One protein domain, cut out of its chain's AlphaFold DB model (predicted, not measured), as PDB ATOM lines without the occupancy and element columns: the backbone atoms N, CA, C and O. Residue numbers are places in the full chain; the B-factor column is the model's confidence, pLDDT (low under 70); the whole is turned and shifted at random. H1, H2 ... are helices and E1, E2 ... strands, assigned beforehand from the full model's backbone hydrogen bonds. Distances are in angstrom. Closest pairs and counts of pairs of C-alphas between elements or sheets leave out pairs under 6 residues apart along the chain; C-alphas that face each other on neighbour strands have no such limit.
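This is residues 22 to 175 of the 175 residues of the protein "U8 snoRNA-decapping enzyme" of Orchesella cincta (UniProt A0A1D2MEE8). A long, strongly twisted sheet is built along strand E1, which runs through its middle, and two helices cover one face of it, H3 over the half with E5 and E7, H4 over the half with E4 and E8. At one end of the longest axis a small hairpin, E2 and E3, lies beyond the sheet, apart from the other named elements. The printed part has 154 residues with four named helices and eight named strands, in the order H1 E1 E2 E3 E4 E5 H2 H3 E6 E7 H4 E8. The main sheet of six strands is branched and mixed, the hairpin is a second, antiparallel sheet, and the class is mixed, helices and strands. The whole is compact, with a radius of gyration of the C-alphas of 17.2 A, and spans 51 by 36 by 31 A.

Residues 22 to 23 make a short antiparallel pairing with residues 126 to 127 of E6, residues 121 to 128. H1, residues 27 to 30, only grazes the branched sheet. E1, residues 35 to 45, has three neighbours. On one side lie E4, residues 63 to 69, antiparallel beside residues 42 to 45, with N 44 and O 64 2.9 A apart, and E5, residues 79 to 81, antiparallel beside residues 36 to 39, with N 38 and O 80 2.9 A apart. On the other side lies E7, residues 135 to 143, parallel at 20 degrees, with N 37 and O 136 2.9 A apart. The hairpin of E2, residues 51 to 54, and E3, residues 57 to 60, has N 57 and O 54 at 2.9 A; E3 runs on into E4 across a break of 2 residues, at 98 degrees. H2, residues 84 to 87, only grazes the branched sheet. H3, residues 93 to 112, is on this sheet at a height of 7.1 A, over E5 and, only just, with 3 C-alphas each, over E1 and E7. It runs slantwise to the strands, only just, at 60.0 degrees to E5 on the local plane; its closest C-alphas to E1 are those of Val 104 and Ala 38, 5.6 A. E6 and E7 form an antiparallel hairpin, with N 121 and O 141 2.8 A apart. H4, residues 146 to 162, is on the same face as H3 at a height of 9.2 A, over E4 and E8, residues 169 to 174, and only just over E1, with 3 C-alphas. Its closest C-alphas to E8 are those of Ala 156 and Trp 170, 5.6 A. H3 and H4 are close but not clearly touching, at Met 112 and Ile 152, whose C-alphas are 7.4 A apart. E8 is antiparallel to E4, with N 69 and O 169 2.9 A apart. In H3 and H4 every O i to N i+4 pair is within hydrogen-bond range; H1 and H2 are too short for such a pair.

H1 begins at C-alpha 27, (-37.980, -31.616, -23.269). E1 is the longest strand, 33.2 A from C-alpha 35 at (-38.340, -45.093, -19.145) to C-alpha 45. E4 measures 19.6 A, E6 22.2 A, E7 26.6 A and E8 16.0 A. H3 measures 27.8 A and H4 24.5 A. E8 ends at C-alpha 174, (-7.333, -47.172, -24.510).

The two C-alphas farthest apart, those of Asp 56 and Ser 87, are 55.5 A apart. The printed part has no cut and no long link, and it ends at residue 175, the chain's last. The mean pLDDT of the printed part is 81.7; residues 47 to 61 and 156 to 175 are under 70, and E8 has a mean of 43.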
ATOM      1  N   VAL A  22     -32.000 -41.450 -32.462       86.88
ATOM      2  CA  VAL A  22     -32.311 -40.071 -32.838       86.88
ATOM      3  C   VAL A  22     -31.999 -39.176 -31.648       86.88
ATOM      4  O   VAL A  22     -32.473 -39.443 -30.545       86.88
ATOM      5  N   ASP A  23     -31.188 -38.144 -31.871       90.00
ATOM      6  CA  ASP A  23     -30.901 -37.131 -30.855       90.00
ATOM      7  C   ASP A  23     -32.180 -36.366 -30.501       90.00
ATOM      8  O   ASP A  23     -32.984 -36.033 -31.373       90.00
ATOM      9  N   CYS A  24     -32.352 -36.079 -29.215       87.44
ATOM     10  CA  CYS A  24     -33.509 -35.384 -28.679       87.44
ATOM     11  C   CYS A  24     -33.046 -34.230 -27.788       87.44
ATOM     12  O   CYS A  24     -32.425 -34.441 -26.746       87.44
ATOM     13  N   ASP A  25     -33.391 -33.006 -28.178       90.75
ATOM     14  CA  ASP A  25     -33.250 -31.782 -27.384       90.75
ATOM     15  C   ASP A  25     -34.610 -31.236 -26.902       90.75
ATOM     16  O   ASP A  25     -34.660 -30.335 -26.063       90.75
ATOM     17  N   ASP A  26     -35.719 -31.820 -27.369       92.31
ATOM     18  CA  ASP A  26     -37.075 -31.439 -26.977       92.31
ATOM     19  C   ASP A  26     -37.480 -32.065 -25.633       92.31
ATOM     20  O   ASP A  26     -37.782 -33.257 -25.513       92.31
ATOM     21  N   PHE A  27     -37.549 -31.222 -24.606       93.88
ATOM     22  CA  PHE A  27     -37.980 -31.616 -23.269       93.88
ATOM     23  C   PHE A  27     -39.422 -32.153 -23.223       93.88
ATOM     24  O   PHE A  27     -39.728 -33.022 -22.407       93.88
ATOM     25  N   GLU A  28     -40.323 -31.689 -24.092       92.44
ATOM     26  CA  GLU A  28     -41.701 -32.192 -24.141       92.44
ATOM     27  C   GLU A  28     -41.774 -33.626 -24.664       92.44
ATOM     28  O   GLU A  28     -42.661 -34.380 -24.259       92.44
ATOM     29  N   VAL A  29     -40.840 -34.020 -25.531       91.56
ATOM     30  CA  VAL A  29     -40.688 -35.410 -25.975       91.56
ATOM     31  C   VAL A  29     -40.101 -36.255 -24.848       91.56
ATOM     32  O   VAL A  29     -40.662 -37.301 -24.524       91.56
ATOM     33  N   MET A  30     -39.050 -35.768 -24.179       93.69
ATOM     34  CA  MET A  30     -38.439 -36.474 -23.045       93.69
ATOM     35  C   MET A  30     -39.463 -36.807 -21.959       93.69
ATOM     36  O   MET A  30     -39.522 -37.945 -21.513       93.69
ATOM     37  N   LYS A  31     -40.335 -35.862 -21.584       92.69
ATOM     38  CA  LYS A  31     -41.363 -36.087 -20.551       92.69
ATOM     39  C   LYS A  31     -42.388 -37.172 -20.891       92.69
ATOM     40  O   LYS A  31     -43.067 -37.655 -19.990       92.69
ATOM     41  N   LYS A  32     -42.576 -37.492 -22.174       91.31
ATOM     42  CA  LYS A  32     -43.531 -38.519 -22.624       91.31
ATOM     43  C   LYS A  32     -42.930 -39.922 -22.604       91.31
ATOM     44  O   LYS A  32     -43.670 -40.890 -22.767       91.31
ATOM     45  N   CYS A  33     -41.616 -40.034 -22.432       91.88
ATOM     46  CA  CYS A  33     -40.931 -41.314 -22.377       91.88
ATOM     47  C   CYS A  33     -41.315 -42.058 -21.100       91.88
ATOM     48  O   CYS A  33     -41.356 -41.480 -20.017       91.88
ATOM     49  N   LYS A  34     -41.592 -43.357 -21.224       92.38
ATOM     50  CA  LYS A  34     -41.939 -44.201 -20.072       92.38
ATOM     51  C   LYS A  34     -40.735 -44.531 -19.200       92.38
ATOM     52  O   LYS A  34     -40.882 -44.683 -17.996       92.38
ATOM     53  N   MET A  35     -39.567 -44.687 -19.818       94.00
ATOM     54  CA  MET A  35     -38.340 -45.093 -19.145       94.00
ATOM     55  C   MET A  35     -37.209 -44.134 -19.481       94.00
ATOM     56  O   MET A  35     -37.059 -43.706 -20.626       94.00
ATOM     57  N   HIS A  36     -36.378 -43.859 -18.487       95.50
ATOM     58  CA  HIS A  36     -35.182 -43.046 -18.630       95.50
ATOM     59  C   HIS A  36     -33.983 -43.854 -18.159       95.50
ATOM     60  O   HIS A  36     -34.034 -44.474 -17.099       95.50
ATOM     61  N   ALA A  37     -32.912 -43.851 -18.943       95.19
ATOM     62  CA  ALA A  37     -31.631 -44.411 -18.541       95.19
ATOM     63  C   ALA A  37     -30.535 -43.365 -18.718       95.19
ATOM     64  O   ALA A  37     -30.544 -42.619 -19.696       95.19
ATOM     65  N   ALA A  38     -29.588 -43.318 -17.792       96.38
ATOM     66  CA  ALA A  38     -28.468 -42.393 -17.819       96.38
ATOM     67  C   ALA A  38     -27.159 -43.177 -17.820       96.38
ATOM     68  O   ALA A  38     -26.960 -44.067 -16.998       96.38
ATOM     69  N   HIS A  39     -26.274 -42.831 -18.750       95.44
ATOM     70  CA  HIS A  39     -24.948 -43.423 -18.868       95.44
ATOM     71  C   HIS A  39     -23.884 -42.339 -18.858       95.44
ATOM     72  O   HIS A  39     -24.133 -41.199 -19.261       95.44
ATOM     73  N   ILE A  40     -22.681 -42.704 -18.428       95.88
ATOM     74  CA  ILE A  40     -21.586 -41.758 -18.265       95.88
ATOM     75  C   ILE A  40     -20.287 -42.250 -18.889       95.88
ATOM     76  O   ILE A  40     -19.815 -43.357 -18.649       95.88
ATOM     77  N   MET A  41     -19.658 -41.366 -19.651       95.81
ATOM     78  CA  MET A  41     -18.287 -41.530 -20.096       95.81
ATOM     79  C   MET A  41     -17.328 -40.957 -19.055       95.81
ATOM     80  O   MET A  41     -17.193 -39.741 -18.894       95.81
ATOM     81  N   LEU A  42     -16.629 -41.862 -18.375       94.38
ATOM     82  CA  LEU A  42     -15.489 -41.531 -17.535       94.38
ATOM     83  C   LEU A  42     -14.235 -41.483 -18.408       94.38
ATOM     84  O   LEU A  42     -13.888 -42.475 -19.056       94.38
ATOM     85  N   TRP A  43     -13.553 -40.344 -18.430       93.44
ATOM     86  CA  TRP A  43     -12.380 -40.151 -19.280       93.44
ATOM     87  C   TRP A  43     -11.251 -39.448 -18.536       93.44
ATOM     88  O   TRP A  43     -11.494 -38.779 -17.545       93.44
ATOM     89  N   SER A  44     -10.008 -39.603 -18.980       91.81
ATOM     90  CA  SER A  44      -8.858 -38.896 -18.404       91.81
ATOM     91  C   SER A  44      -7.851 -38.570 -19.492       91.81
ATOM     92  O   SER A  44      -7.603 -39.407 -20.362       91.81
ATOM     93  N   ARG A  45      -7.269 -37.372 -19.456       86.69
ATOM     94  CA  ARG A  45      -6.187 -36.990 -20.367       86.69
ATOM     95  C   ARG A  45      -4.853 -37.513 -19.845       86.69
ATOM     96  O   ARG A  45      -4.514 -37.305 -18.683       86.69
ATOM     97  N   ASP A  46      -4.070 -38.136 -20.718       73.31
ATOM     98  CA  ASP A  46      -2.703 -38.516 -20.375       73.31
ATOM     99  C   ASP A  46      -1.782 -37.289 -20.446       73.31
ATOM    100  O   ASP A  46      -1.680 -36.617 -21.472       73.31
ATOM    101  N   GLU A  47      -1.073 -36.999 -19.353       67.12
ATOM    102  CA  GLU A  47      -0.107 -35.890 -19.302       67.12
ATOM    103  C   GLU A  47       1.113 -36.133 -20.205       67.12
ATOM    104  O   GLU A  47       1.781 -35.196 -20.643       67.12
ATOM    105  N   LYS A  48       1.418 -37.406 -20.479       66.12
ATOM    106  CA  LYS A  48       2.493 -37.836 -21.372       66.12
ATOM    107  C   LYS A  48       1.942 -38.912 -22.303       66.12
ATOM    108  O   LYS A  48       1.698 -40.017 -21.820       66.12
ATOM    109  N   PRO A  49       1.774 -38.636 -23.607       59.56
ATOM    110  CA  PRO A  49       1.331 -39.657 -24.539       59.56
ATOM    111  C   PRO A  49       2.344 -40.801 -24.548       59.56
ATOM    112  O   PRO A  49       3.515 -40.615 -24.893       59.56
ATOM    113  N   PHE A  50       1.912 -41.986 -24.119       55.78
ATOM    114  CA  PHE A  50       2.728 -43.185 -24.231       55.78
ATOM    115  C   PHE A  50       2.689 -43.634 -25.697       55.78
ATOM    116  O   PHE A  50       1.599 -43.737 -26.263       55.78
ATOM    117  N   PRO A  51       3.833 -43.879 -26.356       55.53
ATOM    118  CA  PRO A  51       3.821 -44.417 -27.706       55.53
ATOM    119  C   PRO A  51       3.326 -45.864 -27.656       55.53
ATOM    120  O   PRO A  51       4.099 -46.776 -27.363       55.53
ATOM    121  N   TYR A  52       2.045 -46.089 -27.945       56.72
ATOM    122  CA  TYR A  52       1.574 -47.435 -28.240       56.72
ATOM    123  C   TYR A  52       2.156 -47.831 -29.600       56.72
ATOM    124  O   TYR A  52       1.944 -47.127 -30.588       56.72
ATOM    125  N   ARG A  53       2.950 -48.909 -29.638       54.53
ATOM    126  CA  ARG A  53       3.477 -49.475 -30.886       54.53
ATOM    127  C   ARG A  53       2.603 -50.646 -31.299       54.53
ATOM    128  O   ARG A  53       2.722 -51.727 -30.728       54.53
ATOM    129  N   LEU A  54       1.783 -50.429 -32.316       54.34
ATOM    130  CA  LEU A  54       1.205 -51.507 -33.106       54.34
ATOM    131  C   LEU A  54       1.944 -51.496 -34.445       54.34
ATOM    132  O   LEU A  54       1.821 -50.514 -35.170       54.34
ATOM    133  N   GLU A  55       2.763 -52.519 -34.710       54.97
ATOM    134  CA  GLU A  55       3.384 -52.777 -36.026       54.97
ATOM    135  C   GLU A  55       3.846 -51.497 -36.766       54.97
ATOM    136  O   GLU A  55       3.331 -51.145 -37.821       54.97
ATOM    137  N   ASP A  56       4.787 -50.756 -36.166       56.59
ATOM    138  CA  ASP A  56       5.413 -49.529 -36.705       56.59
ATOM    139  C   ASP A  56       4.577 -48.233 -36.722       56.59
ATOM    140  O   ASP A  56       5.087 -47.179 -37.108       56.59
ATOM    141  N   ILE A  57       3.344 -48.243 -36.209       55.78
ATOM    142  CA  ILE A  57       2.529 -47.032 -36.036       55.78
ATOM    143  C   ILE A  57       2.663 -46.521 -34.597       55.78
ATOM    144  O   ILE A  57       2.366 -47.233 -33.638       55.78
ATOM    145  N   GLN A  58       3.097 -45.266 -34.443       55.69
ATOM    146  CA  GLN A  58       3.059 -44.549 -33.168       55.69
ATOM    147  C   GLN A  58       1.718 -43.825 -33.051       55.69
ATOM    148  O   GLN A  58       1.528 -42.757 -33.635       55.69
ATOM    149  N   LEU A  59       0.793 -44.404 -32.289       58.81
ATOM    150  CA  LEU A  59      -0.462 -43.737 -31.962       58.81
ATOM    151  C   LEU A  59      -0.245 -42.876 -30.710       58.81
ATOM    152  O   LEU A  59       0.174 -43.406 -29.677       58.81
ATOM    153  N   PRO A  60      -0.464 -41.550 -30.773       56.31
ATOM    154  CA  PRO A  60      -0.428 -40.726 -29.579       56.31
ATOM    155  C   PRO A  60      -1.659 -41.059 -28.731       56.31
ATOM    156  O   PRO A  60      -2.748 -40.572 -29.013       56.31
ATOM    157  N   MET A  61      -1.484 -41.870 -27.688       61.94
ATOM    158  CA  MET A  61      -2.511 -42.040 -26.660       61.94
ATOM    159  C   MET A  61      -2.683 -40.714 -25.923       61.94
ATOM    160  O   MET A  61      -1.794 -40.299 -25.181       61.94
ATOM    161  N   GLN A  62      -3.789 -40.017 -26.167       73.94
ATOM    162  CA  GLN A  62      -4.062 -38.724 -25.529       73.94
ATOM    163  C   GLN A  62      -5.116 -38.838 -24.429       73.94
ATOM    164  O   GLN A  62      -5.112 -38.019 -23.506       73.94
ATOM    165  N   THR A  63      -5.988 -39.849 -24.499       82.69
ATOM    166  CA  THR A  63      -7.161 -39.949 -23.630       82.69
ATOM    167  C   THR A  63      -7.501 -41.401 -23.310       82.69
ATOM    168  O   THR A  63      -7.643 -42.235 -24.194       82.69
ATOM    169  N   LYS A  64      -7.716 -41.696 -22.032       86.88
ATOM    170  CA  LYS A  64      -8.246 -42.981 -21.560       86.88
ATOM    171  C   LYS A  64      -9.746 -42.872 -21.351       86.88
ATOM    172  O   LYS A  64     -10.199 -41.863 -20.808       86.88
ATOM    173  N   ILE A  65     -10.500 -43.897 -21.743       90.75
ATOM    174  CA  ILE A  65     -11.960 -43.936 -21.614       90.75
ATOM    175  C   ILE A  65     -12.369 -45.268 -20.986       90.75
ATOM    176  O   ILE A  65     -11.950 -46.337 -21.427       90.75
ATOM    177  N   LEU A  66     -13.195 -45.221 -19.945       89.50
ATOM    178  CA  LEU A  66     -13.696 -46.437 -19.307       89.50
ATOM    179  C   LEU A  66     -15.007 -46.885 -19.950       89.50
ATOM    180  O   LEU A  66     -15.931 -46.091 -20.131       89.50
ATOM    181  N   MET A  67     -15.079 -48.180 -20.245       90.38
ATOM    182  CA  MET A  67     -16.298 -48.879 -20.643       90.38
ATOM    183  C   MET A  67     -16.421 -50.180 -19.835       90.38
ATOM    184  O   MET A  67     -15.501 -50.595 -19.129       90.38
ATOM    185  N   GLN A  68     -17.566 -50.841 -19.944       84.12
ATOM    186  CA  GLN A  68     -17.835 -52.140 -19.341       84.12
ATOM    187  C   GLN A  68     -18.280 -53.168 -20.362       84.12
ATOM    188  O   GLN A  68     -18.912 -52.823 -21.363       84.12
ATOM    189  N   VAL A  69     -17.980 -54.435 -20.072       84.50
ATOM    190  CA  VAL A  69     -18.668 -55.570 -20.684       84.50
ATOM    191  C   VAL A  69     -19.911 -55.841 -19.857       84.50
ATOM    192  O   VAL A  69     -19.838 -56.132 -18.665       84.50
ATOM    193  N   ARG A  70     -21.059 -55.737 -20.508       83.56
ATOM    194  CA  ARG A  70     -22.357 -56.025 -19.912       83.56
ATOM    195  C   ARG A  70     -22.591 -57.535 -19.856       83.56
ATOM    196  O   ARG A  70     -21.928 -58.312 -20.542       83.56
ATOM    197  N   PHE A  71     -23.586 -57.953 -19.076       79.69
ATOM    198  CA  PHE A  71     -23.968 -59.365 -18.930       79.69
ATOM    199  C   PHE A  71     -24.373 -60.041 -20.257       79.69
ATOM    200  O   PHE A  71     -24.299 -61.260 -20.384       79.69
ATOM    201  N   ASP A  72     -24.814 -59.258 -21.244       81.50
ATOM    202  CA  ASP A  72     -25.165 -59.711 -22.595       81.50
ATOM    203  C   ASP A  72     -23.939 -59.847 -23.523       81.50
ATOM    204  O   ASP A  72     -24.076 -60.234 -24.684       81.50
ATOM    205  N   GLY A  73     -22.738 -59.550 -23.015       85.38
ATOM    206  CA  GLY A  73     -21.477 -59.583 -23.748       85.38
ATOM    207  C   GLY A  73     -21.205 -58.336 -24.593       85.38
ATOM    208  O   GLY A  73     -20.179 -58.290 -25.274       85.38
ATOM    209  N   SER A  74     -22.082 -57.327 -24.575       86.56
ATOM    210  CA  SER A  74     -21.865 -56.081 -25.310       86.56
ATOM    211  C   SER A  74     -20.993 -55.102 -24.522       86.56
ATOM    212  O   SER A  74     -20.978 -55.098 -23.291       86.56
ATOM    213  N   PHE A  75     -20.305 -54.204 -25.229       88.69
ATOM    214  CA  PHE A  75     -19.629 -53.072 -24.596       88.69
ATOM    215  C   PHE A  75     -20.602 -51.917 -24.374       88.69
ATOM    216  O   PHE A  75     -21.424 -51.616 -25.241       88.69
ATOM    217  N   GLY A  76     -20.498 -51.255 -23.228       89.88
ATOM    218  CA  GLY A  76     -21.316 -50.095 -22.890       89.88
ATOM    219  C   GLY A  76     -20.624 -49.179 -21.893       89.88
ATOM    220  O   GLY A  76     -19.585 -49.518 -21.333       89.88
ATOM    221  N   PHE A  77     -21.196 -48.004 -21.676       93.56
ATOM    222  CA  PHE A  77     -20.770 -47.124 -20.592       93.56
ATOM    223  C   PHE A  77     -21.396 -47.570 -19.258       93.56
ATOM    224  O   PHE A  77     -22.435 -48.238 -19.282       93.56
ATOM    225  N   PRO A  78     -20.779 -47.248 -18.108       92.38
ATOM    226  CA  PRO A  78     -21.430 -47.378 -16.808       92.38
ATOM    227  C   PRO A  78     -22.714 -46.550 -16.742       92.38
ATOM    228  O   PRO A  78     -22.814 -45.492 -17.381       92.38
ATOM    229  N   GLY A  79     -23.684 -47.041 -15.978       92.75
ATOM    230  CA  GLY A  79     -25.000 -46.428 -15.836       92.75
ATOM    231  C   GLY A  79     -26.162 -47.411 -15.957       92.75
ATOM    232  O   GLY A  79     -25.985 -48.613 -16.143       92.75
ATOM    233  N   GLY A  80     -27.374 -46.871 -15.885       92.25
ATOM    234  CA  GLY A  80     -28.574 -47.673 -15.687       92.25
ATOM    235  C   GLY A  80     -29.863 -46.869 -15.792       92.25
ATOM    236  O   GLY A  80     -29.876 -45.732 -16.275       92.25
ATOM    237  N   TYR A  81     -30.966 -47.490 -15.382       94.19
ATOM    238  CA  TYR A  81     -32.278 -46.849 -15.344       94.19
ATOM    239  C   TYR A  81     -32.379 -45.847 -14.185       94.19
ATOM    240  O   TYR A  81     -31.745 -46.000 -13.146       94.19
ATOM    241  N   VAL A  82     -33.177 -44.797 -14.376       94.62
ATOM    242  CA  VAL A  82     -33.423 -43.759 -13.365       94.62
ATOM    243  C   VAL A  82     -34.872 -43.865 -12.895       94.62
ATOM    244  O   VAL A  82     -35.764 -43.195 -13.421       94.62
ATOM    245  N   ASP A  83     -35.100 -44.742 -11.919       90.25
ATOM    246  CA  ASP A  83     -36.429 -45.134 -11.425       90.25
ATOM    247  C   ASP A  83     -37.259 -43.954 -10.889       90.25
ATOM    248  O   ASP A  83     -38.488 -43.936 -10.987       90.25
ATOM    249  N   GLU A  84     -36.609 -42.909 -10.369       90.69
ATOM    250  CA  GLU A  84     -37.281 -41.699  -9.887       90.69
ATOM    251  C   GLU A  84     -38.155 -41.037 -10.963       90.69
ATOM    252  O   GLU A  84     -39.201 -40.451 -10.655       90.69
ATOM    253  N   LEU A  85     -37.751 -41.155 -12.229       91.38
ATOM    254  CA  LEU A  85     -38.437 -40.549 -13.364       91.38
ATOM    255  C   LEU A  85     -39.657 -41.351 -13.828       91.38
ATOM    256  O   LEU A  85     -40.514 -40.777 -14.498       91.38
ATOM    257  N   GLU A  86     -39.799 -42.618 -13.429       84.94
ATOM    258  CA  GLU A  86     -41.001 -43.412 -13.724       84.94
ATOM    259  C   GLU A  86     -42.226 -42.859 -12.976       84.94
ATOM    260  O   GLU A  86     -43.329 -42.774 -13.517       84.94
ATOM    261  N   SER A  87     -42.028 -42.437 -11.723       83.38
ATOM    262  CA  SER A  87     -43.116 -41.964 -10.857       83.38
ATOM    263  C   SER A  87     -43.283 -40.445 -10.852       83.38
ATOM    264  O   SER A  87     -44.388 -39.944 -10.618       83.38
ATOM    265  N   LYS A  88     -42.202 -39.688 -11.085       89.38
ATOM    266  CA  LYS A  88     -42.206 -38.233 -10.918       89.38
ATOM    267  C   LYS A  88     -41.322 -37.529 -11.942       89.38
ATOM    268  O   LYS A  88     -40.168 -37.198 -11.680       89.38
ATOM    269  N   MET A  89     -41.930 -37.176 -13.068       93.50
ATOM    270  CA  MET A  89     -41.279 -36.355 -14.083       93.50
ATOM    271  C   MET A  89     -41.107 -34.896 -13.610       93.50
ATOM    272  O   MET A  89     -42.095 -34.255 -13.225       93.50
ATOM    273  N   PRO A  90     -39.890 -34.325 -13.635       95.31
ATOM    274  CA  PRO A  90     -39.671 -32.926 -13.289       95.31
ATOM    275  C   PRO A  90     -40.370 -31.963 -14.252       95.31
ATOM    276  O   PRO A  90     -40.557 -32.242 -15.433       95.31
ATOM    277  N   SER A  91     -40.740 -30.782 -13.754       93.50
ATOM    278  CA  SER A  91     -41.459 -29.776 -14.548       93.50
ATOM    279  C   SER A  91     -40.553 -28.929 -15.446       93.50
ATOM    280  O   SER A  91     -41.054 -28.179 -16.279       93.50
ATOM    281  N   THR A  92     -39.235 -28.981 -15.244       96.75
ATOM    282  CA  THR A  92     -38.249 -28.189 -15.988       96.75
ATOM    283  C   THR A  92     -37.030 -29.036 -16.330       96.75
ATOM    284  O   THR A  92     -36.643 -29.915 -15.561       96.75
ATOM    285  N   PHE A  93     -36.393 -28.726 -17.459       95.38
ATOM    286  CA  PHE A  93     -35.208 -29.443 -17.925       95.38
ATOM    287  C   PHE A  93     -34.025 -29.414 -16.931       95.38
ATOM    288  O   PHE A  93     -33.461 -30.474 -16.685       95.38
ATOM    289  N   PRO A  94     -33.682 -28.292 -16.260       96.81
ATOM    290  CA  PRO A  94     -32.602 -28.303 -15.268       96.81
ATOM    291  C   PRO A  94     -32.835 -29.289 -14.117       96.81
ATOM    292  O   PRO A  94     -31.918 -29.998 -13.723       96.81
ATOM    293  N   LYS A  95     -34.080 -29.407 -13.635       96.56
ATOM    294  CA  LYS A  95     -34.430 -30.380 -12.591       96.56
ATOM    295  C   LYS A  95     -34.398 -31.819 -13.100       96.56
ATOM    296  O   LYS A  95     -34.084 -32.719 -12.335       96.56
ATOM    297  N   LEU A  96     -34.735 -32.044 -14.373       96.31
ATOM    298  CA  LEU A  96     -34.530 -33.346 -15.010       96.31
ATOM    299  C   LEU A  96     -33.045 -33.716 -14.990       96.31
ATOM    300  O   LEU A  96     -32.711 -34.819 -14.579       96.31
ATOM    301  N   VAL A  97     -32.165 -32.789 -15.369       96.56
ATOM    302  CA  VAL A  97     -30.717 -33.022 -15.349       96.56
ATOM    303  C   VAL A  97     -30.212 -33.313 -13.935       96.56
ATOM    304  O   VAL A  97     -29.436 -34.247 -13.782       96.56
ATOM    305  N   GLU A  98     -30.679 -32.594 -12.911       96.00
ATOM    306  CA  GLU A  98     -30.339 -32.876 -11.504       96.00
ATOM    307  C   GLU A  98     -30.706 -34.315 -11.104       96.00
ATOM    308  O   GLU A  98     -29.850 -35.052 -10.623       96.00
ATOM    309  N   VAL A  99     -31.940 -34.752 -11.384       96.19
ATOM    310  CA  VAL A  99     -32.399 -36.120 -11.072       96.19
ATOM    311  C   VAL A  99     -31.603 -37.173 -11.850       96.19
ATOM    312  O   VAL A  99     -31.210 -38.195 -11.293       96.19
ATOM    313  N   LEU A 100     -31.327 -36.929 -13.133       96.88
ATOM    314  CA  LEU A 100     -30.510 -37.823 -13.956       96.88
ATOM    315  C   LEU A 100     -29.066 -37.913 -13.448       96.88
ATOM    316  O   LEU A 100     -28.472 -38.989 -13.480       96.88
ATOM    317  N   GLN A 101     -28.507 -36.795 -12.980       96.25
ATOM    318  CA  GLN A 101     -27.163 -36.735 -12.421       96.25
ATOM    319  C   GLN A 101     -27.083 -37.514 -11.102       96.25
ATOM    320  O   GLN A 101     -26.145 -38.279 -10.897       96.25
ATOM    321  N   GLU A 102     -28.078 -37.371 -10.225       94.88
ATOM    322  CA  GLU A 102     -28.185 -38.175  -9.004       94.88
ATOM    323  C   GLU A 102     -28.300 -39.672  -9.327       94.88
ATOM    324  O   GLU A 102     -27.576 -40.481  -8.743       94.88
ATOM    325  N   GLY A 103     -29.143 -40.025 -10.304       94.62
ATOM    326  CA  GLY A 103     -29.317 -41.397 -10.777       94.62
ATOM    327  C   GLY A 103     -28.017 -42.003 -11.300       94.62
ATOM    328  O   GLY A 103     -27.579 -43.036 -10.808       94.62
ATOM    329  N   VAL A 104     -27.328 -41.337 -12.233       94.69
ATOM    330  CA  VAL A 104     -26.072 -41.872 -12.787       94.69
ATOM    331  C   VAL A 104     -24.955 -41.954 -11.738       94.69
ATOM    332  O   VAL A 104     -24.159 -42.889 -11.766       94.69
ATOM    333  N   CYS A 105     -24.902 -41.025 -10.776       94.50
ATOM    334  CA  CYS A 105     -23.949 -41.087  -9.665       94.50
ATOM    335  C   CYS A 105     -24.238 -42.243  -8.696       94.50
ATOM    336  O   CYS A 105     -23.295 -42.806  -8.137       94.50
ATOM    337  N   ARG A 106     -25.514 -42.603  -8.495       93.69
ATOM    338  CA  ARG A 106     -25.902 -43.812  -7.756       93.69
ATOM    339  C   ARG A 106     -25.417 -45.062  -8.485       93.69
ATOM    340  O   ARG A 106     -24.699 -45.843  -7.868       93.69
ATOM    341  N   GLU A 107     -25.739 -45.207  -9.770       90.50
ATOM    342  CA  GLU A 107     -25.341 -46.379 -10.569       90.50
ATOM    343  C   GLU A 107     -23.816 -46.559 -10.563       90.50
ATOM    344  O   GLU A 107     -23.313 -47.634 -10.250       90.50
ATOM    345  N   LEU A 108     -23.061 -45.473 -10.773       90.00
ATOM    346  CA  LEU A 108     -21.600 -45.484 -10.654       90.00
ATOM    347  C   LEU A 108     -21.102 -46.004  -9.302       90.00
ATOM    348  O   LEU A 108     -20.074 -46.685  -9.225       90.00
ATOM    349  N   PHE A 109     -21.788 -45.643  -8.220       90.94
ATOM    350  CA  PHE A 109     -21.378 -46.037  -6.881       90.94
ATOM    351  C   PHE A 109     -21.657 -47.513  -6.623       90.94
ATOM    352  O   PHE A 109     -20.829 -48.184  -6.007       90.94
ATOM    353  N   GLU A 110     -22.770 -48.027  -7.127       86.75
ATOM    354  CA  GLU A 110     -23.118 -49.444  -7.043       86.75
ATOM    355  C   GLU A 110     -22.175 -50.307  -7.889       86.75
ATOM    356  O   GLU A 110     -21.655 -51.316  -7.414       86.75
ATOM    357  N   GLU A 111     -21.883 -49.858  -9.108       83.06
ATOM    358  CA  GLU A 111     -21.047 -50.560 -10.080       83.06
ATOM    359  C   GLU A 111     -19.545 -50.521  -9.729       83.06
ATOM    360  O   GLU A 111     -18.817 -51.495  -9.940       83.06
ATOM    361  N   MET A 112     -19.058 -49.392  -9.199       81.94
ATOM    362  CA  MET A 112     -17.617 -49.101  -9.121       81.94
ATOM    363  C   MET A 112     -17.143 -48.595  -7.750       81.94
ATOM    364  O   MET A 112     -15.947 -48.330  -7.575       81.94
ATOM    365  N   ALA A 113     -18.042 -48.433  -6.773       85.94
ATOM    366  CA  ALA A 113     -17.767 -47.763  -5.495       85.94
ATOM    367  C   ALA A 113     -17.153 -46.356  -5.676       85.94
ATOM    368  O   ALA A 113     -16.303 -45.921  -4.891       85.94
ATOM    369  N   PHE A 114     -17.578 -45.651  -6.729       86.38
ATOM    370  CA  PHE A 114     -17.130 -44.316  -7.133       86.38
ATOM    371  C   PHE A 114     -18.341 -43.442  -7.513       86.38
ATOM    372  O   PHE A 114     -19.408 -43.965  -7.766       86.38
ATOM    373  N   GLY A 115     -18.224 -42.112  -7.559       79.75
ATOM    374  CA  GLY A 115     -19.271 -41.267  -8.163       79.75
ATOM    375  C   GLY A 115     -20.198 -40.520  -7.196       79.75
ATOM    376  O   GLY A 115     -20.779 -39.514  -7.592       79.75
ATOM    377  N   LYS A 116     -20.268 -40.902  -5.912       82.94
ATOM    378  CA  LYS A 116     -21.195 -40.292  -4.929       82.94
ATOM    379  C   LYS A 116     -21.053 -38.770  -4.761       82.94
ATOM    380  O   LYS A 116     -22.036 -38.090  -4.497       82.94
ATOM    381  N   GLU A 117     -19.839 -38.246  -4.903       85.00
ATOM    382  CA  GLU A 117     -19.530 -36.810  -4.775       85.00
ATOM    383  C   GLU A 117     -19.151 -36.175  -6.122       85.00
ATOM    384  O   GLU A 117     -18.565 -35.096  -6.170       85.00
ATOM    385  N   THR A 118     -19.434 -36.861  -7.231       89.00
ATOM    386  CA  THR A 118     -19.122 -36.344  -8.564       89.00
ATOM    387  C   THR A 118     -20.264 -35.505  -9.116       89.00
ATOM    388  O   THR A 118     -21.432 -35.726  -8.799       89.00
ATOM    389  N   SER A 119     -19.907 -34.570  -9.997       93.88
ATOM    390  CA  SER A 119     -20.863 -33.760 -10.753       93.88
ATOM    391  C   SER A 119     -20.640 -33.943 -12.256       93.88
ATOM    392  O   SER A 119     -19.979 -33.110 -12.884       93.88
ATOM    393  N   PRO A 120     -21.116 -35.059 -12.836       96.00
ATOM    394  CA  PRO A 120     -21.055 -35.300 -14.271       96.00
ATOM    395  C   PRO A 120     -21.719 -34.187 -15.080       96.00
ATOM    396  O   PRO A 120     -22.774 -33.675 -14.722       96.00
ATOM    397  N   THR A 121     -21.121 -33.843 -16.215       97.00
ATOM    398  CA  THR A 121     -21.683 -32.865 -17.149       97.00
ATOM    399  C   THR A 121     -22.637 -33.560 -18.110       97.00
ATOM    400  O   THR A 121     -22.248 -34.520 -18.774       97.00
ATOM    401  N   TYR A 122     -23.874 -33.071 -18.201       97.00
ATOM    402  CA  TYR A 122     -24.837 -33.517 -19.207       97.00
ATOM    403  C   TYR A 122     -24.363 -33.137 -20.616       97.00
ATOM    404  O   TYR A 122     -23.954 -31.996 -20.843       97.00
ATOM    405  N   VAL A 123     -24.445 -34.074 -21.560       96.25
ATOM    406  CA  VAL A 123     -24.007 -33.865 -22.949       96.25
ATOM    407  C   VAL A 123     -25.198 -33.836 -23.896       96.25
ATOM    408  O   VAL A 123     -25.424 -32.833 -24.568       96.25
ATOM    409  N   TYR A 124     -25.956 -34.930 -23.968       94.75
ATOM    410  CA  TYR A 124     -27.095 -35.056 -24.875       94.75
ATOM    411  C   TYR A 124     -28.058 -36.154 -24.419       94.75
ATOM    412  O   TYR A 124     -27.761 -36.924 -23.504       94.75
ATOM    413  N   SER A 125     -29.209 -36.221 -25.086       95.25
ATOM    414  CA  SER A 125     -30.151 -37.331 -24.970       95.25
ATOM    415  C   SER A 125     -30.502 -37.867 -26.345       95.25
ATOM    416  O   SER A 125     -30.503 -37.121 -27.325       95.25
ATOM    417  N   CYS A 126     -30.825 -39.149 -26.422       93.50
ATOM    418  CA  CYS A 126     -31.313 -39.781 -27.633       93.50
ATOM    419  C   CYS A 126     -32.311 -40.890 -27.305       93.50
ATOM    420  O   CYS A 126     -32.357 -41.417 -26.194       93.50
ATOM    421  N   ASN A 127     -33.105 -41.280 -28.290       90.25
ATOM    422  CA  ASN A 127     -34.036 -42.394 -28.176       90.25
ATOM    423  C   ASN A 127     -33.894 -43.323 -29.383       90.25
ATOM    424  O   ASN A 127     -33.459 -42.882 -30.453       90.25
ATOM    425  N   PRO A 128     -34.270 -44.606 -29.262       87.06
ATOM    426  CA  PRO A 128     -34.310 -45.473 -30.421       87.06
ATOM    427  C   PRO A 128     -35.343 -44.959 -31.434       87.06
ATOM    428  O   PRO A 128     -36.450 -44.566 -31.053       87.06
ATOM    429  N   ALA A 129     -34.991 -44.974 -32.717       84.50
ATOM    430  CA  ALA A 129     -35.862 -44.512 -33.793       84.50
ATOM    431  C   ALA A 129     -37.179 -45.308 -33.818       84.50
ATOM    432  O   ALA A 129     -37.163 -46.544 -33.816       84.50
ATOM    433  N   GLY A 130     -38.321 -44.611 -33.838       81.56
ATOM    434  CA  GLY A 130     -39.651 -45.227 -33.809       81.56
ATOM    435  C   GLY A 130     -40.058 -45.797 -32.446       81.56
ATOM    436  O   GLY A 130     -41.014 -46.570 -32.366       81.56
ATOM    437  N   LYS A 131     -39.311 -45.479 -31.378       82.00
ATOM    438  CA  LYS A 131     -39.612 -45.846 -29.984       82.00
ATOM    439  C   LYS A 131     -39.486 -44.645 -29.044       82.00
ATOM    440  O   LYS A 131     -39.073 -44.798 -27.895       82.00
ATOM    441  N   GLU A 132     -39.860 -43.468 -29.536       80.81
ATOM    442  CA  GLU A 132     -39.757 -42.178 -28.846       80.81
ATOM    443  C   GLU A 132     -40.466 -42.190 -27.485       80.81
ATOM    444  O   GLU A 132     -40.021 -41.529 -26.565       80.81
ATOM    445  N   GLU A 133     -41.545 -42.959 -27.323       85.25
ATOM    446  CA  GLU A 133     -42.317 -43.009 -26.070       85.25
ATOM    447  C   GLU A 133     -41.856 -44.117 -25.106       85.25
ATOM    448  O   GLU A 133     -42.390 -44.252 -24.003       85.25
ATOM    449  N   VAL A 134     -40.898 -44.959 -25.508       89.69
ATOM    450  CA  VAL A 134     -40.511 -46.150 -24.736       89.69
ATOM    451  C   VAL A 134     -39.352 -45.845 -23.804       89.69
ATOM    452  O   VAL A 134     -39.473 -46.052 -22.600       89.69
ATOM    453  N   VAL A 135     -38.233 -45.379 -24.357       91.69
ATOM    454  CA  VAL A 135     -36.995 -45.186 -23.603       91.69
ATOM    455  C   VAL A 135     -36.235 -43.964 -24.100       91.69
ATOM    456  O   VAL A 135     -35.995 -43.820 -25.299       91.69
ATOM    457  N   MET A 136     -35.826 -43.124 -23.155       95.12
ATOM    458  CA  MET A 136     -34.902 -42.019 -23.368       95.12
ATOM    459  C   MET A 136     -33.552 -42.365 -22.744       95.12
ATOM    460  O   MET A 136     -33.475 -42.766 -21.582       95.12
ATOM    461  N   LEU A 137     -32.489 -42.225 -23.527       95.31
ATOM    462  CA  LEU A 137     -31.114 -42.445 -23.103       95.31
ATOM    463  C   LEU A 137     -30.434 -41.092 -22.929       95.31
ATOM    464  O   LEU A 137     -30.378 -40.295 -23.860       95.31
ATOM    465  N   HIS A 138     -29.898 -40.850 -21.745       97.00
ATOM    466  CA  HIS A 138     -29.186 -39.634 -21.389       97.00
ATOM    467  C   HIS A 138     -27.698 -39.930 -21.269       97.00
ATOM    468  O   HIS A 138     -27.305 -40.963 -20.720       97.00
ATOM    469  N   PHE A 139     -26.872 -39.016 -21.768       97.19
ATOM    470  CA  PHE A 139     -25.431 -39.184 -21.783       97.19
ATOM    471  C   PHE A 139     -24.723 -38.077 -21.009       97.19
ATOM    472  O   PHE A 139     -24.952 -36.886 -21.236       97.19
ATOM    473  N   PHE A 140     -23.830 -38.497 -20.121       98.00
ATOM    474  CA  PHE A 140     -23.009 -37.639 -19.282       98.00
ATOM    475  C   PHE A 140     -21.524 -37.881 -19.538       98.00
ATOM    476  O   PHE A 140     -21.109 -38.930 -20.029       98.00
ATOM    477  N   MET A 141     -20.702 -36.914 -19.149       97.12
ATOM    478  CA  MET A 141     -19.250 -37.035 -19.144       97.12
ATOM    479  C   MET A 141     -18.676 -36.571 -17.814       97.12
ATOM    480  O   MET A 141     -19.147 -35.600 -17.222       97.12
ATOM    481  N   PHE A 142     -17.615 -37.236 -17.367       96.12
ATOM    482  CA  PHE A 142     -16.847 -36.808 -16.206       96.12
ATOM    483  C   PHE A 142     -15.357 -37.061 -16.427       96.12
ATOM    484  O   PHE A 142     -14.942 -38.174 -16.755       96.12
ATOM    485  N   GLU A 143     -14.567 -35.999 -16.271       94.88
ATOM    486  CA  GLU A 143     -13.113 -36.066 -16.370       94.88
ATOM    487  C   GLU A 143     -12.527 -36.537 -15.036       94.88
ATOM    488  O   GLU A 143     -12.717 -35.924 -13.986       94.88
ATOM    489  N   LEU A 144     -11.802 -37.644 -15.093       93.00
ATOM    490  CA  LEU A 144     -11.038 -38.216 -14.008       93.00
ATOM    491  C   LEU A 144      -9.622 -37.653 -14.027       93.00
ATOM    492  O   LEU A 144      -8.972 -37.551 -15.071       93.00
ATOM    493  N   THR A 145      -9.088 -37.417 -12.836       91.25
ATOM    494  CA  THR A 145      -7.640 -37.275 -12.677       91.25
ATOM    495  C   THR A 145      -6.939 -38.589 -13.061       91.25
ATOM    496  O   THR A 145      -7.525 -39.666 -12.887       91.25
ATOM    497  N   PRO A 146      -5.674 -38.552 -13.520       86.88
ATOM    498  CA  PRO A 146      -4.922 -39.766 -13.843       86.88
ATOM    499  C   PRO A 146      -4.899 -40.787 -12.697       86.88
ATOM    500  O   PRO A 146      -5.064 -41.984 -12.923       86.88
ATOM    501  N   SER A 147      -4.788 -40.317 -11.450       88.06
ATOM    502  CA  SER A 147      -4.801 -41.179 -10.263       88.06
ATOM    503  C   SER A 147      -6.164 -41.826 -10.006       88.06
ATOM    504  O   SER A 147      -6.222 -42.977  -9.582       88.06
ATOM    505  N   GLN A 148      -7.273 -41.124 -10.275       89.81
ATOM    506  CA  GLN A 148      -8.610 -41.724 -10.194       89.81
ATOM    507  C   GLN A 148      -8.797 -42.791 -11.279       89.81
ATOM    508  O   GLN A 148      -9.280 -43.881 -10.977       89.81
ATOM    509  N   MET A 149      -8.364 -42.507 -12.512       88.69
ATOM    510  CA  MET A 149      -8.402 -43.455 -13.630       88.69
ATOM    511  C   MET A 149      -7.620 -44.737 -13.310       88.69
ATOM    512  O   MET A 149      -8.126 -45.843 -13.509       88.69
ATOM    513  N   GLU A 150      -6.410 -44.605 -12.763       85.44
ATOM    514  CA  GLU A 150      -5.584 -45.742 -12.351       85.44
ATOM    515  C   GLU A 150      -6.225 -46.538 -11.207       85.44
ATOM    516  O   GLU A 150      -6.336 -47.761 -11.294       85.44
ATOM    517  N   ALA A 151      -6.716 -45.862 -10.162       87.12
ATOM    518  CA  ALA A 151      -7.345 -46.517  -9.018       87.12
ATOM    519  C   ALA A 151      -8.591 -47.322  -9.416       87.12
ATOM    520  O   ALA A 151      -8.790 -48.439  -8.935       87.12
ATOM    521  N   ILE A 152      -9.414 -46.766 -10.305       85.88
ATOM    522  CA  ILE A 152     -10.599 -47.435 -10.845       85.88
ATOM    523  C   ILE A 152     -10.192 -48.646 -11.692       85.88
ATOM    524  O   ILE A 152     -10.697 -49.749 -11.477       85.88
ATOM    525  N   SER A 153      -9.232 -48.468 -12.601       79.62
ATOM    526  CA  SER A 153      -8.753 -49.539 -13.485       79.62
ATOM    527  C   SER A 153      -8.138 -50.701 -12.697       79.62
ATOM    528  O   SER A 153      -8.361 -51.868 -13.015       79.62
ATOM    529  N   TRP A 154      -7.392 -50.404 -11.630       77.75
ATOM    530  CA  TRP A 154      -6.786 -51.429 -10.782       77.75
ATOM    531  C   TRP A 154      -7.822 -52.201  -9.963       77.75
ATOM    532  O   TRP A 154      -7.717 -53.417  -9.818       77.75
ATOM    533  N   ARG A 155      -8.858 -51.518  -9.455       74.25
ATOM    534  CA  ARG A 155      -9.983 -52.175  -8.767       74.25
ATOM    535  C   ARG A 155     -10.728 -53.127  -9.694       74.25
ATOM    536  O   ARG A 155     -10.999 -54.252  -9.286       74.25
ATOM    537  N   ALA A 156     -10.979 -52.700 -10.930       67.69
ATOM    538  CA  ALA A 156     -11.535 -53.545 -11.981       67.69
ATOM    539  C   ALA A 156     -10.670 -54.789 -12.245       67.69
ATOM    540  O   ALA A 156     -11.181 -55.899 -12.329       67.69
ATOM    541  N   LEU A 157      -9.344 -54.646 -12.314       66.88
ATOM    542  CA  LEU A 157      -8.458 -55.796 -12.506       66.88
ATOM    543  C   LEU A 157      -8.468 -56.756 -11.303       66.88
ATOM    544  O   LEU A 157      -8.470 -57.974 -11.471       66.88
ATOM    545  N   LEU A 158      -8.479 -56.227 -10.079       63.03
ATOM    546  CA  LEU A 158      -8.511 -57.046  -8.868       63.03
ATOM    547  C   LEU A 158      -9.837 -57.799  -8.709       63.03
ATOM    548  O   LEU A 158      -9.813 -58.951  -8.274       63.03
ATOM    549  N   SER A 159     -10.972 -57.202  -9.091       60.81
ATOM    550  CA  SER A 159     -12.259 -57.904  -9.077       60.81
ATOM    551  C   SER A 159     -12.275 -59.070 -10.069       60.81
ATOM    552  O   SER A 159     -12.758 -60.147  -9.716       60.81
ATOM    553  N   LEU A 160     -11.650 -58.928 -11.245       57.97
ATOM    554  CA  LEU A 160     -11.470 -60.021 -12.216       57.97
ATOM    555  C   LEU A 160     -10.627 -61.179 -11.671       57.97
ATOM    556  O   LEU A 160     -10.889 -62.339 -11.974       57.97
ATOM    557  N   LEU A 161      -9.611 -60.880 -10.858       54.50
ATOM    558  CA  LEU A 161      -8.722 -61.897 -10.287       54.50
ATOM    559  C   LEU A 161      -9.324 -62.615  -9.070       54.50
ATOM    560  O   LEU A 161      -8.871 -63.705  -8.717       54.50
ATOM    561  N   GLN A 162     -10.323 -62.019  -8.414       50.53
ATOM    562  CA  GLN A 162     -10.945 -62.558  -7.200       50.53
ATOM    563  C   GLN A 162     -12.278 -63.274  -7.450       50.53
ATOM    564  O   GLN A 162     -12.728 -64.044  -6.598       50.53
ATOM    565  N   THR A 163     -12.920 -63.061  -8.598       45.03
ATOM    566  CA  THR A 163     -14.261 -63.586  -8.866       45.03
ATOM    567  C   THR A 163     -14.236 -64.962  -9.546       45.03
ATOM    568  O   THR A 163     -13.636 -65.172 -10.593       45.03
ATOM    569  N   LYS A 164     -14.941 -65.933  -8.941       42.50
ATOM    570  CA  LYS A 164     -15.386 -67.188  -9.590       42.50
ATOM    571  C   LYS A 164     -16.750 -67.034 -10.294       42.50
ATOM    572  O   LYS A 164     -17.283 -68.022 -10.791       42.50
ATOM    573  N   SER A 165     -17.319 -65.826 -10.287       41.03
ATOM    574  CA  SER A 165     -18.645 -65.479 -10.814       41.03
ATOM    575  C   SER A 165     -18.522 -64.275 -11.743       41.03
ATOM    576  O   SER A 165     -17.875 -63.297 -11.387       41.03
ATOM    577  N   TRP A 166     -19.114 -64.359 -12.930       42.22
ATOM    578  CA  TRP A 166     -18.890 -63.467 -14.076       42.22
ATOM    579  C   TRP A 166     -19.676 -62.147 -14.024       42.22
ATOM    580  O   TRP A 166     -19.866 -61.515 -15.057       42.22
ATOM    581  N   ASP A 167     -20.170 -61.735 -12.856       40.97
ATOM    582  CA  ASP A 167     -21.329 -60.839 -12.827       40.97
ATOM    583  C   ASP A 167     -21.024 -59.393 -13.259       40.97
ATOM    584  O   ASP A 167     -21.927 -58.740 -13.768       40.97
ATOM    585  N   PHE A 168     -19.773 -58.910 -13.172       43.28
ATOM    586  CA  PHE A 168     -19.398 -57.571 -13.663       43.28
ATOM    587  C   PHE A 168     -17.931 -57.513 -14.138       43.28
ATOM    588  O   PHE A 168     -17.004 -57.465 -13.325       43.28
ATOM    589  N   LEU A 169     -17.707 -57.517 -15.462       44.44
ATOM    590  CA  LEU A 169     -16.387 -57.352 -16.089       44.44
ATOM    591  C   LEU A 169     -16.195 -55.924 -16.620       44.44
ATOM    592  O   LEU A 169     -16.832 -55.498 -17.582       44.44
ATOM    593  N   TRP A 170     -15.227 -55.212 -16.054       46.94
ATOM    594  CA  TRP A 170     -14.819 -53.879 -16.499       46.94
ATOM    595  C   TRP A 170     -13.593 -53.976 -17.409       46.94
ATOM    596  O   TRP A 170     -12.626 -54.657 -17.065       46.94
ATOM    597  N   PHE A 171     -13.597 -53.270 -18.543       44.12
ATOM    598  CA  PHE A 171     -12.440 -53.189 -19.441       44.12
ATOM    599  C   PHE A 171     -12.082 -51.730 -19.718       44.12
ATOM    600  O   PHE A 171     -12.895 -50.938 -20.188       44.12
ATOM    601  N   LEU A 172     -10.823 -51.379 -19.459       44.22
ATOM    602  CA  LEU A 172     -10.266 -50.096 -19.866       44.22
ATOM    603  C   LEU A 172     -10.050 -50.114 -21.383       44.22
ATOM    604  O   LEU A 172      -9.210 -50.869 -21.875       44.22
ATOM    605  N   PHE A 173     -10.776 -49.264 -22.110       40.25
ATOM    606  CA  PHE A 173     -10.478 -48.999 -23.511       40.25
ATOM    607  C   PHE A 173      -9.500 -47.838 -23.602       40.25
ATOM    608  O   PHE A 173      -9.706 -46.734 -23.097       40.25
ATOM    609  N   ILE A 174      -8.387 -48.130 -24.246       36.28
ATOM    610  CA  ILE A 174      -7.333 -47.172 -24.510       36.28
ATOM    611  C   ILE A 174      -7.513 -46.755 -25.970       36.28
ATOM    612  O   ILE A 174      -7.327 -47.597 -26.849       36.28
ATOM    613  N   LEU A 175      -7.939 -45.510 -26.212       35.81
ATOM    614  CA  LEU A 175      -8.090 -44.939 -27.555       35.81
ATOM    615  C   LEU A 175      -6.970 -43.937 -27.860       35.81
ATOM    616  O   LEU A 175      -6.587 -43.153 -26.960       35.81
TER     617      LEU A 175